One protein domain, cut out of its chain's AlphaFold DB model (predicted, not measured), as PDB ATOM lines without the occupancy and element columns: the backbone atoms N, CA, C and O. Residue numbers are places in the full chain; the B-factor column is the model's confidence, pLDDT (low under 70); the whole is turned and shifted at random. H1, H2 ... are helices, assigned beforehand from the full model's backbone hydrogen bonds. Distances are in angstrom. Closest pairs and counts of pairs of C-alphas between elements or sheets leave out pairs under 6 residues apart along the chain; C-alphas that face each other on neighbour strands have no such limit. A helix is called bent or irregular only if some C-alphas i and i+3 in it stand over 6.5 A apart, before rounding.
ATOM      1  N   VAL A  87     131.763 155.756 161.872       72.88
ATOM      2  CA  VAL A  87     130.974 156.394 162.941       72.88
ATOM      3  C   VAL A  87     130.389 157.728 162.478       72.88
ATOM      4  O   VAL A  87     129.218 158.016 162.729       72.88
ATOM      5  N   ARG A  88     131.163 158.546 161.752       73.56
ATOM      6  CA  ARG A  88     130.659 159.800 161.167       73.56
ATOM      7  C   ARG A  88     129.565 159.547 160.131       73.56
ATOM      8  O   ARG A  88     128.590 160.291 160.115       73.56
ATOM      9  N   GLN A  89     129.696 158.519 159.294       75.25
ATOM     10  CA  GLN A  89     128.675 158.160 158.306       75.25
ATOM     11  C   GLN A  89     127.400 157.641 158.976       75.25
ATOM     12  O   GLN A  89     126.310 158.091 158.632       75.25
ATOM     13  N   LEU A  90     127.520 156.794 160.003       79.81
ATOM     14  CA  LEU A  90     126.373 156.314 160.772       79.81
ATOM     15  C   LEU A  90     125.646 157.468 161.477       79.81
ATOM     16  O   LEU A  90     124.424 157.563 161.393       79.81
ATOM     17  N   LYS A  91     126.388 158.396 162.101       77.94
ATOM     18  CA  LYS A  91     125.815 159.604 162.720       77.94
ATOM     19  C   LYS A  91     125.077 160.471 161.697       77.94
ATOM     20  O   LYS A  91     123.967 160.914 161.978       77.94
ATOM     21  N   LYS A  92     125.644 160.675 160.502       79.19
ATOM     22  CA  LYS A  92     124.977 161.404 159.407       79.19
ATOM     23  C   LYS A  92     123.700 160.700 158.944       79.19
ATOM     24  O   LYS A  92     122.689 161.362 158.742       79.19
ATOM     25  N   MET A  93     123.727 159.372 158.826       79.44
ATOM     26  CA  MET A  93     122.571 158.582 158.394       79.44
ATOM     27  C   MET A  93     121.436 158.607 159.429       79.44
ATOM     28  O   MET A  93     120.276 158.782 159.061       79.44
ATOM     29  N   LEU A  94     121.769 158.501 160.721       81.38
ATOM     30  CA  LEU A  94     120.805 158.623 161.818       81.38
ATOM     31  C   LEU A  94     120.212 160.034 161.906       81.38
ATOM     32  O   LEU A  94     119.000 160.165 162.055       81.38
ATOM     33  N   LEU A  95     121.031 161.081 161.745       82.44
ATOM     34  CA  LEU A  95     120.552 162.468 161.688       82.44
ATOM     35  C   LEU A  95     119.607 162.699 160.504       82.44
ATOM     36  O   LEU A  95     118.564 163.323 160.669       82.44
ATOM     37  N   PHE A  96     119.935 162.166 159.324       83.06
ATOM     38  CA  PHE A  96     119.083 162.281 158.141       83.06
ATOM     39  C   PHE A  96     117.743 161.556 158.323       83.06
ATOM     40  O   PHE A  96     116.693 162.126 158.033       83.06
ATOM     41  N   CYS A  97     117.758 160.338 158.881       77.19
ATOM     42  CA  CYS A  97     116.528 159.618 159.220       77.19
ATOM     43  C   CYS A  97     115.687 160.382 160.253       77.19
ATOM     44  O   CYS A  97     114.480 160.501 160.072       77.19
ATOM     45  N   GLY A  98     116.316 160.937 161.296       80.19
ATOM     46  CA  GLY A  98     115.633 161.742 162.313       80.19
ATOM     47  C   GLY A  98     115.018 163.034 161.761       80.19
ATOM     48  O   GLY A  98     113.916 163.409 162.147       80.19
ATOM     49  N   LEU A  99     115.689 163.699 160.817       84.50
ATOM     50  CA  LEU A  99     115.142 164.881 160.141       84.50
ATOM     51  C   LEU A  99     113.953 164.530 159.245       84.50
ATOM     52  O   LEU A  99     112.968 165.264 159.234       84.50
ATOM     53  N   LEU A 100     114.009 163.403 158.527       77.69
ATOM     54  CA  LEU A 100     112.899 162.937 157.693       77.69
ATOM     55  C   LEU A 100     111.669 162.561 158.523       77.69
ATOM     56  O   LEU A 100     110.548 162.914 158.148       77.69
ATOM     57  N   THR A 101     111.854 161.887 159.662       76.31
ATOM     58  CA  THR A 101     110.740 161.583 160.569       76.31
ATOM     59  C   THR A 101     110.167 162.856 161.186       76.31
ATOM     60  O   THR A 101     108.950 163.026 161.188       76.31
ATOM     61  N   PHE A 102     111.015 163.793 161.622       80.94
ATOM     62  CA  PHE A 102     110.568 165.076 162.164       80.94
ATOM     63  C   PHE A 102     109.799 165.917 161.134       80.94
ATOM     64  O   PHE A 102     108.722 166.424 161.439       80.94
ATOM     65  N   ALA A 103     110.304 166.026 159.900       79.19
ATOM     66  CA  ALA A 103     109.637 166.751 158.819       79.19
ATOM     67  C   ALA A 103     108.271 166.136 158.481       79.19
ATOM     68  O   ALA A 103     107.302 166.869 158.293       79.19
ATOM     69  N   SER A 104     108.182 164.802 158.477       73.31
ATOM     70  CA  SER A 104     106.924 164.078 158.278       73.31
ATOM     71  C   SER A 104     105.906 164.455 159.363       73.31
ATOM     72  O   SER A 104     104.787 164.863 159.052       73.31
ATOM     73  N   VAL A 105     106.308 164.412 160.636       74.25
ATOM     74  CA  VAL A 105     105.446 164.794 161.766       74.25
ATOM     75  C   VAL A 105     105.017 166.263 161.669       74.25
ATOM     76  O   VAL A 105     103.829 166.563 161.779       74.25
ATOM     77  N   ALA A 106     105.948 167.181 161.397       76.56
ATOM     78  CA  ALA A 106     105.660 168.612 161.293       76.56
ATOM     79  C   ALA A 106     104.659 168.937 160.168       76.56
ATOM     80  O   ALA A 106     103.747 169.742 160.366       76.56
ATOM     81  N   PHE A 107     104.774 168.273 159.011       71.56
ATOM     82  CA  PHE A 107     103.823 168.432 157.907       71.56
ATOM     83  C   PHE A 107     102.436 167.870 158.250       71.56
ATOM     84  O   PHE A 107     101.423 168.463 157.873       71.56
ATOM     85  N   GLY A 108     102.384 166.774 159.014       66.94
ATOM     86  CA  GLY A 108     101.139 166.193 159.520       66.94
ATOM     87  C   GLY A 108     100.376 167.127 160.467       66.94
ATOM     88  O   GLY A 108      99.155 167.225 160.388       66.94
ATOM     89  N   PHE A 109     101.086 167.879 161.314       66.88
ATOM     90  CA  PHE A 109     100.469 168.856 162.222       66.88
ATOM     91  C   PHE A 109     100.106 170.190 161.543       66.88
ATOM     92  O   PHE A 109      99.181 170.872 161.984       66.88
ATOM     93  N   GLY A 110     100.799 170.569 160.464       63.81
ATOM     94  CA  GLY A 110     100.551 171.816 159.727       63.81
ATOM     95  C   GLY A 110      99.409 171.757 158.701       63.81
ATOM     96  O   GLY A 110      98.954 172.800 158.226       63.81
ATOM     97  N   GLY A 111      98.926 170.559 158.357       58.59
ATOM     98  CA  GLY A 111      97.920 170.325 157.320       58.59
ATOM     99  C   GLY A 111      96.504 170.762 157.704       58.59
ATOM    100  O   GLY A 111      95.630 169.934 157.969       58.59
ATOM    101  N   ARG A 112      96.234 172.070 157.686       58.53
ATOM    102  CA  ARG A 112      94.869 172.604 157.773       58.53
ATOM    103  C   ARG A 112      94.045 172.159 156.551       58.53
ATOM    104  O   ARG A 112      94.364 172.492 155.420       58.53
ATOM    105  N   SER A 113      92.943 171.453 156.825       64.06
ATOM    106  CA  SER A 113      91.738 171.345 155.980       64.06
ATOM    107  C   SER A 113      91.872 170.727 154.570       64.06
ATOM    108  O   SER A 113      91.633 171.382 153.561       64.06
ATOM    109  N   LEU A 114      92.109 169.415 154.490       56.91
ATOM    110  CA  LEU A 114      91.690 168.598 153.335       56.91
ATOM    111  C   LEU A 114      90.384 167.837 153.665       56.91
ATOM    112  O   LEU A 114      90.366 167.111 154.662       56.91
ATOM    113  N   PRO A 115      89.286 167.997 152.911       67.94
ATOM    114  CA  PRO A 115      88.031 167.281 153.153       67.94
ATOM    115  C   PRO A 115      87.977 165.962 152.364       67.94
ATOM    116  O   PRO A 115      87.745 165.984 151.161       67.94
ATOM    117  N   SER A 116      88.185 164.806 153.010       69.12
ATOM    118  CA  SER A 116      87.761 163.491 152.483       69.12
ATOM    119  C   SER A 116      87.885 162.368 153.539       69.12
ATOM    120  O   SER A 116      88.726 162.472 154.437       69.12
ATOM    121  N   PRO A 117      87.107 161.269 153.431       72.06
ATOM    122  CA  PRO A 117      87.176 160.101 154.328       72.06
ATOM    123  C   PRO A 117      88.478 159.284 154.210       72.06
ATOM    124  O   PRO A 117      88.727 158.398 155.022       72.06
ATOM    125  N   TRP A 118      89.345 159.596 153.242       64.56
ATOM    126  CA  TRP A 118      90.649 158.942 153.083       64.56
ATOM    127  C   TRP A 118      91.706 159.442 154.073       64.56
ATOM    128  O   TRP A 118      92.772 158.838 154.189       64.56
ATOM    129  N   LYS A 119      91.421 160.522 154.815       65.94
ATOM    130  CA  LYS A 119      92.339 161.094 155.806       65.94
ATOM    131  C   LYS A 119      92.737 160.108 156.894       65.94
ATOM    132  O   LYS A 119      93.926 159.969 157.137       65.94
ATOM    133  N   GLU A 120      91.780 159.410 157.499       65.88
ATOM    134  CA  GLU A 120      92.061 158.509 158.623       65.88
ATOM    135  C   GLU A 120      92.911 157.314 158.193       65.88
ATOM    136  O   GLU A 120      93.877 156.961 158.865       65.88
ATOM    137  N   LEU A 121      92.629 156.746 157.019       67.00
ATOM    138  CA  LEU A 121      93.375 155.605 156.495       67.00
ATOM    139  C   LEU A 121      94.821 155.983 156.125       67.00
ATOM    140  O   LEU A 121      95.760 155.241 156.413       67.00
ATOM    141  N   VAL A 122      95.012 157.153 155.505       66.38
ATOM    142  CA  VAL A 122      96.336 157.621 155.063       66.38
ATOM    143  C   VAL A 122      97.165 158.148 156.237       66.38
ATOM    144  O   VAL A 122      98.365 157.883 156.293       66.38
ATOM    145  N   TYR A 123      96.546 158.833 157.204       68.06
ATOM    146  CA  TYR A 123      97.258 159.333 158.382       68.06
ATOM    147  C   TYR A 123      97.672 158.214 159.336       68.06
ATOM    148  O   TYR A 123      98.813 158.208 159.791       68.06
ATOM    149  N   THR A 124      96.794 157.252 159.620       62.69
ATOM    150  CA  THR A 124      97.101 156.198 160.602       62.69
ATOM    151  C   THR A 124      97.997 155.098 160.028       62.69
ATOM    152  O   THR A 124      98.932 154.659 160.697       62.69
ATOM    153  N   GLY A 125      97.781 154.689 158.773       62.75
ATOM    154  CA  GLY A 125      98.580 153.639 158.133       62.75
ATOM    155  C   GLY A 125      99.913 154.130 157.564       62.75
ATOM    156  O   GLY A 125     100.934 153.452 157.693       62.75
ATOM    157  N   GLY A 126      99.930 155.317 156.951       65.25
ATOM    158  CA  GLY A 126     101.100 155.834 156.237       65.25
ATOM    159  C   GLY A 126     102.217 156.319 157.160       65.25
ATOM    160  O   GLY A 126     103.381 155.989 156.940       65.25
ATOM    161  N   PHE A 127     101.881 157.054 158.224       67.62
ATOM    162  CA  PHE A 127     102.889 157.667 159.097       67.62
ATOM    163  C   PHE A 127     103.571 156.687 160.052       67.62
ATOM    164  O   PHE A 127     104.727 156.903 160.405       67.62
ATOM    165  N   ALA A 128     102.898 155.606 160.449       67.94
ATOM    166  CA  ALA A 128     103.496 154.605 161.330       67.94
ATOM    167  C   ALA A 128     104.380 153.613 160.560       67.94
ATOM    168  O   ALA A 128     105.468 153.264 161.014       67.94
ATOM    169  N   LEU A 129     103.944 153.174 159.374       73.50
ATOM    170  CA  LEU A 129     104.601 152.077 158.659       73.50
ATOM    171  C   LEU A 129     105.700 152.541 157.701       73.50
ATOM    172  O   LEU A 129     106.681 151.820 157.523       73.50
ATOM    173  N   ALA A 130     105.596 153.742 157.122       76.56
ATOM    174  CA  ALA A 130     106.621 154.272 156.220       76.56
ATOM    175  C   ALA A 130     108.011 154.436 156.872       76.56
ATOM    176  O   ALA A 130     108.985 153.966 156.278       76.56
ATOM    177  N   PRO A 131     108.166 155.024 158.079       74.88
ATOM    178  CA  PRO A 131     109.486 155.149 158.701       74.88
ATOM    179  C   PRO A 131     110.049 153.796 159.146       74.88
ATOM    180  O   PRO A 131     111.251 153.573 159.027       74.88
ATOM    181  N   ILE A 132     109.193 152.865 159.587       78.62
ATOM    182  CA  ILE A 132     109.601 151.497 159.937       78.62
ATOM    183  C   ILE A 132     110.082 150.757 158.684       78.62
ATOM    184  O   ILE A 132     111.153 150.152 158.695       78.62
ATOM    185  N   GLY A 133     109.339 150.846 157.579       81.19
ATOM    186  CA  GLY A 133     109.714 150.253 156.296       81.19
ATOM    187  C   GLY A 133     111.018 150.831 155.745       81.19
ATOM    188  O   GLY A 133     111.893 150.072 155.328       81.19
ATOM    189  N   LEU A 134     111.195 152.155 155.817       81.38
ATOM    190  CA  LEU A 134     112.424 152.829 155.400       81.38
ATOM    191  C   LEU A 134     113.618 152.437 156.285       81.38
ATOM    192  O   LEU A 134     114.705 152.200 155.765       81.38
ATOM    193  N   TRP A 135     113.419 152.302 157.599       79.38
ATOM    194  CA  TRP A 135     114.456 151.852 158.531       79.38
ATOM    195  C   TRP A 135     114.867 150.398 158.275       79.38
ATOM    196  O   TRP A 135     116.057 150.100 158.174       79.38
ATOM    197  N   LEU A 136     113.906 149.491 158.073       80.00
ATOM    198  CA  LEU A 136     114.185 148.094 157.725       80.00
ATOM    199  C   LEU A 136     114.868 147.966 156.354       80.00
ATOM    200  O   LEU A 136     115.766 147.138 156.185       80.00
ATOM    201  N   PHE A 137     114.483 148.796 155.382       81.12
ATOM    202  CA  PHE A 137     115.137 148.857 154.077       81.12
ATOM    203  C   PHE A 137     116.571 149.390 154.193       81.12
ATOM    204  O   PHE A 137     117.488 148.776 153.654       81.12
ATOM    205  N   ALA A 138     116.800 150.442 154.982       78.31
ATOM    206  CA  ALA A 138     118.139 150.941 155.294       78.31
ATOM    207  C   ALA A 138     119.004 149.882 156.006       78.31
ATOM    208  O   ALA A 138     120.169 149.718 155.659       78.31
ATOM    209  N   LEU A 139     118.440 149.090 156.926       74.81
ATOM    210  CA  LEU A 139     119.144 147.965 157.558       74.81
ATOM    211  C   LEU A 139     119.475 146.821 156.585       74.81
ATOM    212  O   LEU A 139     120.468 146.111 156.782       74.81
ATOM    213  N   ARG A 140     118.662 146.621 155.540       76.75
ATOM    214  CA  ARG A 140     118.965 145.681 154.449       76.75
ATOM    215  C   ARG A 140     120.014 146.220 153.482       76.75
ATOM    216  O   ARG A 140     120.795 145.425 152.973       76.75
ATOM    217  N   LEU A 141     120.033 147.532 153.252       72.38
ATOM    218  CA  LEU A 141     121.036 148.209 152.430       72.38
ATOM    219  C   LEU A 141     122.349 148.472 153.170       72.38
ATOM    220  O   LEU A 141     123.341 148.806 152.521       72.38
ATOM    221  N   LEU A 142     122.384 148.311 154.500       70.75
ATOM    222  CA  LEU A 142     123.635 148.360 155.243       70.75
ATOM    223  C   LEU A 142     124.587 147.320 154.632       70.75
ATOM    224  O   LEU A 142     124.251 146.130 154.609       70.75
ATOM    225  N   PRO A 143     125.757 147.743 154.125       64.25
ATOM    226  CA  PRO A 143     126.670 146.843 153.445       64.25
ATOM    227  C   PRO A 143     127.029 145.687 154.379       64.25
ATOM    228  O   PRO A 143     127.373 145.904 155.542       64.25
ATOM    229  N   ALA A 144     126.973 144.454 153.866       58.69
ATOM    230  CA  ALA A 144     127.294 143.239 154.623       58.69
ATOM    231  C   ALA A 144     128.677 143.307 155.310       58.69
ATOM    232  O   ALA A 144     128.881 142.679 156.345       58.69
ATOM    233  N   ASN A 145     129.576 144.153 154.794       54.34
ATOM    234  CA  ASN A 145     130.881 144.481 155.369       54.34
ATOM    235  C   ASN A 145     130.842 145.096 156.783       54.34
ATOM    236  O   ASN A 145     131.867 145.095 157.453       54.34
ATOM    237  N   LEU A 146     129.699 145.613 157.255       54.03
ATOM    238  CA  LEU A 146     129.538 146.107 158.631       54.03
ATOM    239  C   LEU A 146     129.014 145.040 159.610       54.03
ATOM    240  O   LEU A 146     129.014 145.283 160.812       54.03
ATOM    241  N   ARG A 147     128.534 143.881 159.129       53.69
ATOM    242  CA  ARG A 147     127.911 142.852 159.991       53.69
ATOM    243  C   ARG A 147     128.896 141.876 160.607       53.69
ATOM    244  O   ARG A 147     128.581 141.276 161.628       53.69
ATOM    245  N   THR A 148     130.067 141.709 160.017       47.28
ATOM    246  CA  THR A 148     131.135 140.951 160.656       47.28
ATOM    247  C   THR A 148     132.079 141.961 161.284       47.28
ATOM    248  O   THR A 148     132.797 142.622 160.525       47.28
ATOM    249  N   PRO A 149     132.101 142.128 162.623       50.38
ATOM    250  CA  PRO A 149     133.244 142.764 163.251       50.38
ATOM    251  C   PRO A 149     134.464 142.033 162.710       50.38
ATOM    252  O   PRO A 149     134.585 140.813 162.845       50.38
ATOM    253  N   ARG A 150     135.307 142.763 161.980       49.12
ATOM    254  CA  ARG A 150     136.603 142.258 161.560       49.12
ATOM    255  C   ARG A 150     137.321 142.049 162.880       49.12
ATOM    256  O   ARG A 150     137.770 143.016 163.480       49.12
ATOM    257  N   THR A 151     137.288 140.825 163.400       52.41
ATOM    258  CA  THR A 151     138.057 140.453 164.579       52.41
ATOM    259  C   THR A 151     139.482 140.790 164.204       52.41
ATOM    260  O   THR A 151     140.055 140.107 163.351       52.41
TER     261      THR A 151
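AT A GLANCE: This is residues 87 to 151 of the 264 residues of the protein "Hypothetical protein" of Symbiodinium sp. CCMP2592 (UniProt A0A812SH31). Two long helices, H1 and the bent H2, run side by side and opposite ways as a loose U, joined at one end by the loop of residues 111 to 117; they come near each other but do not clearly touch. Residues 142 to 151 stick out as a tail after H2. The printed part has 65 residues, with two named helices in the order H1, H2 and no named strand; its class is all helix. It is only just extended, close to loose, with a radius of gyration of the C-alphas of 16.4 A, and it is a rod spanning 57 by 20 by 11 A.

IN THESE COORDINATES: H1, residues 87 to 110, is 34.3 A long and begins at C-alpha 87 (130.974, 156.394, 162.941). H2, residues 118 to 141, was assigned as one helix by its hydrogen bonds but is bent: C-alphas 128 and 131 are 6.6 A apart. Its arm H2a, residues 118 to 128, is 15.9 A long and begins at C-alpha 118 (90.649, 158.942, 153.083). Its arm H2b, residues 131 to 141, is 14.9 A long and ends at C-alpha 141 (121.036, 148.209, 152.430).

HOW THE PARTS SIT: H1 and H2a are close but not clearly touching, with the closest C-alphas, those of Ser 104 and Phe 127, 7.6 A apart; they run opposite ways at a shallow tilt of 20 degrees. H1 and H2b are also close but not clearly touching, with the closest C-alphas, those of Thr 101 and Pro 131, 6.8 A apart; they run opposite ways at a shallow tilt of 23 degrees. H2a and H2b stand at a steep tilt of 42 degrees. Every O i to N i+4 pair is within hydrogen-bond range in H1 and H2b, and 5 of 7 are in H2a.

THE WHOLE: The C-alphas farthest apart, those of Pro 115 and Thr 151, are 57.9 A apart. The printed part has no cut, and the link from H1 to H2 is short. Residues 87 to 92, 109 to 122 and 139 to 151 stand free. The mean pLDDT of the printed part is 70.3, and residues 108 to 116, 118 to 128 and 143 to 151 are under 70.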